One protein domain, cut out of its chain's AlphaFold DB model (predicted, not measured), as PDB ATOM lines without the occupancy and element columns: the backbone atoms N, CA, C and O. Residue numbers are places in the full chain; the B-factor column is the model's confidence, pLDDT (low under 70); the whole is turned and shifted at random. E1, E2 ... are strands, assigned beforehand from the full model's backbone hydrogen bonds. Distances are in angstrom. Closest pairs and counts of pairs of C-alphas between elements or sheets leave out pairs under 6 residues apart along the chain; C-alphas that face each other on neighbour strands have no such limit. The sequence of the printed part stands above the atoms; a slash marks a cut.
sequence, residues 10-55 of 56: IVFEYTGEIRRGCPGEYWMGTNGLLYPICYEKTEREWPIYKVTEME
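What this domain is: This is residues 10 to 55 of the 56 residues of an uncharacterized protein of Nitrosomonas sp. Nm34 (UniProt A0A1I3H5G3). The model is a flat, open V with an empty space between its arms: the longer arm is a two-stranded ribbon made of E1 and E4, and the shorter arm is the small hairpin of E2 and E3, with the two links, residues 21 to 25 and 37 to 44, at the turn between the arms. E1 bends sharply at residue 16 while staying paired with E4, and the sheets of the two arms stay apart from each other. The printed part has 46 residues with no named helix and four named strands, E1, E2, E3 and E4 in chain order, in two antiparallel sheets of two strands each, E1 - E4 and E2 - E3; the class is all strand. The whole is only just loose, close to extended, with a radius of gyration of the C-alphas of 14.1 A, and it is flat in outline, with spans of 39 by 28 by 8 A.

Where its parts are: The larger sheet begins with E1, residues 10 to 20, the longest strand by residues with 11. Its first C-alpha, that of Ile 10, is at (-5.555, 53.392, -33.157), and its last, that of Arg 20, is at (-27.476, 47.299, -21.872), 25.4 A from the first. E1 bends by 77 degrees at residue 16. Its neighbour is E4, residues 45 to 54, which measures 27.2 A from its first to its last C-alpha; C-alpha 54 is at (-2.274, 58.334, -30.739). The smaller sheet is formed by E2, residues 26 to 28, and E3, residues 34 to 36, with three residues each. E2 has C-alpha 26 at (-26.815, 42.613, -37.451).

How they stand to each other: In the larger sheet E1 and E4 are antiparallel neighbours, with an angle of 157 degrees between their N-to-C directions. C-alphas 10 and 53 face each other at 4.9 A, and so do C-alphas 20 and 45, also at 4.9 A. N 11 and O 52 are within hydrogen-bond range at 2.9 A. On the other side of the bend in E1, N 19 and O 46 are within hydrogen-bond range at 2.9 A. Near the bend, C-alphas 15 and 49 face each other at 5.5 A, and C-alphas 17 and 48 at 5.6 A. There N 15 and O 48 are 3.0 A apart and N 48 and O 17 are 3.0 A apart, both within hydrogen-bond range. E2 and E3 form a hairpin of antiparallel neighbour strands, with an angle of 144 degrees between their N-to-C directions. C-alphas 26 and 36 face each other at 4.4 A, and C-alphas 28 and 34 at 4.7 A. N 27 and O 35 are within hydrogen-bond range at 2.8 A, and N 35 and O 27 at 2.9 A. Between the two sheets, E1 and E3 are apart, and E2 and E4 are apart. E1 and E2 are also apart, although they follow each other in the chain, and the same holds for E3 and E4.

The domain as a whole: The two C-alphas farthest apart are those of Glu 40 and Glu 55, at 40.6 A. The first and last printed C-alphas, those of Ile 10 and Glu 55, are 9.5 A apart. The printed part has no cut and runs from residue 10 to residue 55 of a full chain of 56 residues. The links from E1 to E2 and from E2 to E3 are tight, with 5 residues each. The link from E3 to E4 is short, with 8 residues, and no link is long. The mean pLDDT of the printed part is 78.2. Confidence is low, under 70, in 12 residues: residues 21 to 25, 38 to 42 and 54 to 55.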
ATOM      1  N   ILE A  10      -4.197  53.321 -33.692       81.56
ATOM      2  CA  ILE A  10      -5.555  53.392 -33.157       81.56
ATOM      3  C   ILE A  10      -5.559  52.741 -31.770       81.56
ATOM      4  O   ILE A  10      -5.069  51.621 -31.610       81.56
ATOM      5  N   VAL A  11      -6.102  53.440 -30.778       83.69
ATOM      6  CA  VAL A  11      -6.300  52.938 -29.414       83.69
ATOM      7  C   VAL A  11      -7.785  53.002 -29.072       83.69
ATOM      8  O   VAL A  11      -8.489  53.925 -29.476       83.69
ATOM      9  N   PHE A  12      -8.259  51.998 -28.338       86.25
ATOM     10  CA  PHE A  12      -9.615  51.946 -27.805       86.25
ATOM     11  C   PHE A  12      -9.566  52.329 -26.327       86.25
ATOM     12  O   PHE A  12      -9.063  51.568 -25.502       86.25
ATOM     13  N   GLU A  13     -10.060  53.516 -25.997       88.69
ATOM     14  CA  GLU A  13     -10.110  54.016 -24.623       88.69
ATOM     15  C   GLU A  13     -11.490  53.740 -24.034       88.69
ATOM     16  O   GLU A  13     -12.507  54.108 -24.624       88.69
ATOM     17  N   TYR A  14     -11.542  53.073 -22.881       87.94
ATOM     18  CA  TYR A  14     -12.810  52.812 -22.207       87.94
ATOM     19  C   TYR A  14     -13.429  54.126 -21.715       87.94
ATOM     20  O   TYR A  14     -12.763  54.906 -21.035       87.94
ATOM     21  N   THR A  15     -14.699  54.371 -22.044       86.88
ATOM     22  CA  THR A  15     -15.363  55.648 -21.730       86.88
ATOM     23  C   THR A  15     -15.951  55.706 -20.321       86.88
ATOM     24  O   THR A  15     -16.380  56.772 -19.891       86.88
ATOM     25  N   GLY A  16     -16.003  54.583 -19.595       87.81
ATOM     26  CA  GLY A  16     -16.733  54.481 -18.325       87.81
ATOM     27  C   GLY A  16     -18.228  54.192 -18.492       87.81
ATOM     28  O   GLY A  16     -18.910  53.923 -17.505       87.81
ATOM     29  N   GLU A  17     -18.741  54.213 -19.724       87.19
ATOM     30  CA  GLU A  17     -20.143  53.939 -20.018       87.19
ATOM     31  C   GLU A  17     -20.377  52.453 -20.307       87.19
ATOM     32  O   GLU A  17     -19.660  51.822 -21.088       87.19
ATOM     33  N   ILE A  18     -21.457  51.922 -19.732       85.06
ATOM     34  CA  ILE A  18     -21.990  50.596 -20.036       85.06
ATOM     35  C   ILE A  18     -23.331  50.761 -20.745       85.06
ATOM     36  O   ILE A  18     -24.232  51.430 -20.234       85.06
ATOM     37  N   ARG A  19     -23.498  50.112 -21.902       79.88
ATOM     38  CA  ARG A  19     -24.814  49.961 -22.539       79.88
ATOM     39  C   ARG A  19     -25.377  48.572 -22.277       79.88
ATOM     40  O   ARG A  19     -24.666  47.578 -22.379       79.88
ATOM     41  N   ARG A  20     -26.674  48.524 -21.980       72.81
ATOM     42  CA  ARG A  20     -27.476  47.299 -21.872       72.81
ATOM     43  C   ARG A  20     -28.463  47.257 -23.032       72.81
ATOM     44  O   ARG A  20     -29.004  48.299 -23.405       72.81
ATOM     45  N   GLY A  21     -28.693  46.087 -23.614       67.81
ATOM     46  CA  GLY A  21     -29.629  45.949 -24.729       67.81
ATOM     47  C   GLY A  21     -29.381  44.719 -25.592       67.81
ATOM     48  O   GLY A  21     -28.650  43.808 -25.208       67.81
ATOM     49  N   CYS A  22     -30.019  44.676 -26.764       62.28
ATOM     50  CA  CYS A  22     -29.789  43.601 -27.727       62.28
ATOM     51  C   CYS A  22     -28.303  43.539 -28.113       62.28
ATOM     52  O   CYS A  22     -27.685  44.593 -28.300       62.28
ATOM     53  N   PRO A  23     -27.732  42.335 -28.287       61.62
ATOM     54  CA  PRO A  23     -26.469  42.178 -28.990       61.62
ATOM     55  C   PRO A  23     -26.577  42.916 -30.324       61.62
ATOM     56  O   PRO A  23     -27.565  42.753 -31.039       61.62
ATOM     57  N   GLY A  24     -25.575  43.728 -30.663       63.16
ATOM     58  CA  GLY A  24     -25.467  44.388 -31.968       63.16
ATOM     59  C   GLY A  24     -25.162  43.403 -33.101       63.16
ATOM     60  O   GLY A  24     -24.348  43.692 -33.971       63.16
ATOM     61  N   GLU A  25     -25.743  42.209 -33.050       69.00
ATOM     62  CA  GLU A  25     -25.686  41.221 -34.108       69.00
ATOM     63  C   GLU A  25     -26.651  41.681 -35.192       69.00
ATOM     64  O   GLU A  25     -27.872  41.611 -35.046       69.00
ATOM     65  N   TYR A  26     -26.080  42.209 -36.268       73.31
ATOM     66  CA  TYR A  26     -26.815  42.613 -37.451       73.31
ATOM     67  C   TYR A  26     -26.397  41.730 -38.616       73.31
ATOM     68  O   TYR A  26     -25.213  41.446 -38.797       73.31
ATOM     69  N   TRP A  27     -27.359  41.333 -39.435       80.50
ATOM     70  CA  TRP A  27     -27.083  40.778 -40.749       80.50
ATOM     71  C   TRP A  27     -27.262  41.876 -41.797       80.50
ATOM     72  O   TRP A  27     -28.114  42.758 -41.664       80.50
ATOM     73  N   MET A  28     -26.419  41.853 -42.828       88.81
ATOM     74  CA  MET A  28     -26.528  42.784 -43.948       88.81
ATOM     75  C   MET A  28     -27.508  42.217 -44.970       88.81
ATOM     76  O   MET A  28     -27.292  41.133 -45.514       88.81
ATOM     77  N   GLY A  29     -28.593  42.946 -45.215       88.38
ATOM     78  CA  GLY A  29     -29.563  42.603 -46.240       88.38
ATOM     79  C   GLY A  29     -28.994  42.727 -47.646       88.38
ATOM     80  O   GLY A  29     -28.016  43.432 -47.888       88.38
ATOM     81  N   THR A  30     -29.658  42.093 -48.611       91.06
ATOM     82  CA  THR A  30     -29.326  42.222 -50.043       91.06
ATOM     83  C   THR A  30     -29.484  43.653 -50.566       91.06
ATOM     84  O   THR A  30     -28.947  43.995 -51.614       91.06
ATOM     85  N   ASN A  31     -30.187  44.503 -49.820       93.06
ATOM     86  CA  ASN A  31     -30.325  45.937 -50.051       93.06
ATOM     87  C   ASN A  31     -29.244  46.789 -49.351       93.06
ATOM     88  O   ASN A  31     -29.339  48.013 -49.367       93.06
ATOM     89  N   GLY A  32     -28.255  46.165 -48.703       82.69
ATOM     90  CA  GLY A  32     -27.178  46.848 -47.985       82.69
ATOM     91  C   GLY A  32     -27.575  47.445 -46.631       82.69
ATOM     92  O   GLY A  32     -26.748  48.101 -46.001       82.69
ATOM     93  N   LEU A  33     -28.810  47.235 -46.159       82.25
ATOM     94  CA  LEU A  33     -29.246  47.694 -44.838       82.25
ATOM     95  C   LEU A  33     -28.876  46.676 -43.753       82.25
ATOM     96  O   LEU A  33     -28.885  45.469 -43.988       82.25
ATOM     97  N   LEU A  34     -28.561  47.167 -42.552       78.19
ATOM     98  CA  LEU A  34     -28.311  46.331 -41.380       78.19
ATOM     99  C   LEU A  34     -29.630  45.996 -40.679       78.19
ATOM    100  O   LEU A  34     -30.376  46.894 -40.285       78.19
ATOM    101  N   TYR A  35     -29.885  44.707 -40.483       77.69
ATOM    102  CA  TYR A  35     -31.071  44.188 -39.807       77.69
ATOM    103  C   TYR A  35     -30.666  43.440 -38.541       77.69
ATOM    104  O   TYR A  35     -29.762  42.609 -38.601       77.69
ATOM    105  N   PRO A  36     -31.297  43.708 -37.389       75.75
ATOM    106  CA  PRO A  36     -30.956  43.011 -36.156       75.75
ATOM    107  C   PRO A  36     -31.303  41.519 -36.271       75.75
ATOM    108  O   PRO A  36     -32.383  41.155 -36.736       75.75
ATOM    109  N   ILE A  37     -30.375  40.660 -35.849       73.50
ATOM    110  CA  ILE A  37     -30.543  39.199 -35.789       73.50
ATOM    111  C   ILE A  37     -31.447  38.819 -34.607       73.50
ATOM    112  O   ILE A  37     -32.223  37.871 -34.703       73.50
ATOM    113  N   CYS A  38     -31.396  39.581 -33.510       66.38
ATOM    114  CA  CYS A  38     -32.197  39.329 -32.316       66.38
ATOM    115  C   CYS A  38     -32.856  40.614 -31.792       66.38
ATOM    116  O   CYS A  38     -32.192  41.629 -31.576       66.38
ATOM    117  N   TYR A  39     -34.170  40.558 -31.561       62.25
ATOM    118  CA  TYR A  39     -34.966  41.669 -31.017       62.25
ATOM    119  C   TYR A  39     -35.152  41.592 -29.498       62.25
ATOM    120  O   TYR A  39     -35.699  42.519 -28.898       62.25
ATOM    121  N   GLU A  40     -34.712  40.505 -28.866       66.06
ATOM    122  CA  GLU A  40     -34.825  40.357 -27.422       66.06
ATOM    123  C   GLU A  40     -33.790  41.231 -26.724       66.06
ATOM    124  O   GLU A  40     -32.578  41.075 -26.903       66.06
ATOM    125  N   LYS A  41     -34.279  42.174 -25.910       64.50
ATOM    126  CA  LYS A  41     -33.422  42.942 -25.012       64.50
ATOM    127  C   LYS A  41     -32.729  41.960 -24.080       64.50
ATOM    128  O   LYS A  41     -33.372  41.347 -23.236       64.50
ATOM    129  N   THR A  42     -31.418  41.835 -24.228       67.88
ATOM    130  CA  THR A  42     -30.612  41.078 -23.276       67.88
ATOM    131  C   THR A  42     -30.147  41.999 -22.156       67.88
ATOM    132  O   THR A  42     -29.834  43.167 -22.396       67.88
ATOM    133  N   GLU A  43     -30.012  41.460 -20.946       74.06
ATOM    134  CA  GLU A  43     -29.333  42.127 -19.821       74.06
ATOM    135  C   GLU A  43     -27.804  42.190 -20.013       74.06
ATOM    136  O   GLU A  43     -27.053  42.497 -19.090       74.06
ATOM    137  N   ARG A  44     -27.308  41.872 -21.215       75.19
ATOM    138  CA  ARG A  44     -25.882  41.848 -21.515       75.19
ATOM    139  C   ARG A  44     -25.323  43.265 -21.518       75.19
ATOM    140  O   ARG A  44     -25.813  44.146 -22.225       75.19
ATOM    141  N   GLU A  45     -24.266  43.447 -20.741       83.00
ATOM    142  CA  GLU A  45     -23.539  44.701 -20.609       83.00
ATOM    143  C   GLU A  45     -22.414  44.800 -21.638       83.00
ATOM    144  O   GLU A  45     -21.627  43.867 -21.820       83.00
ATOM    145  N   TRP A  46     -22.329  45.953 -22.299       80.62
ATOM    146  CA  TRP A  46     -21.309  46.261 -23.292       80.62
ATOM    147  C   TRP A  46     -20.568  47.536 -22.885       80.62
ATOM    148  O   TRP A  46     -21.176  48.613 -22.894       80.62
ATOM    149  N   PRO A  47     -19.272  47.442 -22.533       85.94
ATOM    150  CA  PRO A  47     -18.461  48.625 -22.306       85.94
ATOM    151  C   PRO A  47     -18.272  49.388 -23.613       85.94
ATOM    152  O   PRO A  47     -17.943  48.806 -24.651       85.94
ATOM    153  N   ILE A  48     -18.494  50.697 -23.561       83.06
ATOM    154  CA  ILE A  48     -18.291  51.577 -24.707       83.06
ATOM    155  C   ILE A  48     -16.841  52.051 -24.716       83.06
ATOM    156  O   ILE A  48     -16.293  52.485 -23.704       83.06
ATOM    157  N   TYR A  49     -16.218  51.953 -25.886       86.69
ATOM    158  CA  TYR A  49     -14.870  52.442 -26.125       86.69
ATOM    159  C   TYR A  49     -14.917  53.589 -27.124       86.69
ATOM    160  O   TYR A  49     -15.653  53.545 -28.113       86.69
ATOM    161  N   LYS A  50     -14.096  54.604 -26.883       83.50
ATOM    162  CA  LYS A  50     -13.801  55.655 -27.844       83.50
ATOM    163  C   LYS A  50     -12.588  55.237 -28.665       83.50
ATOM    164  O   LYS A  50     -11.605  54.732 -28.126       83.50
ATOM    165  N   VAL A  51     -12.663  55.462 -29.969       85.44
ATOM    166  CA  VAL A  51     -11.520  55.306 -30.866       85.44
ATOM    167  C   VAL A  51     -10.697  56.589 -30.802       85.44
ATOM    168  O   VAL A  51     -11.189  57.656 -31.173       85.44
ATOM    169  N   THR A  52      -9.460  56.480 -30.330       81.75
ATOM    170  CA  THR A  52      -8.520  57.598 -30.220       81.75
ATOM    171  C   THR A  52      -7.300  57.305 -31.091       81.75
ATOM    172  O   THR A  52      -6.753  56.201 -31.081       81.75
ATOM    173  N   GLU A  53      -6.879  58.287 -31.886       80.19
ATOM    174  CA  GLU A  53      -5.608  58.223 -32.605       80.19
ATOM    175  C   GLU A  53      -4.499  58.678 -31.648       80.19
ATOM    176  O   GLU A  53      -4.567  59.783 -31.112       80.19
ATOM    177  N   MET A  54      -3.479  57.848 -31.414       69.56
ATOM    178  CA  MET A  54      -2.274  58.334 -30.739       69.56
ATOM    179  C   MET A  54      -1.466  59.171 -31.729       69.56
ATOM    180  O   MET A  54      -0.927  58.635 -32.704       69.56
ATOM    181  N   GLU A  55      -1.361  60.471 -31.461       65.81
ATOM    182  CA  GLU A  55      -0.336  61.306 -32.080       65.81
ATOM    183  C   GLU A  55       1.027  60.923 -31.491       65.81
ATOM    184  O   GLU A  55       1.155  60.648 -30.296       65.81
TER     185      GLU A  55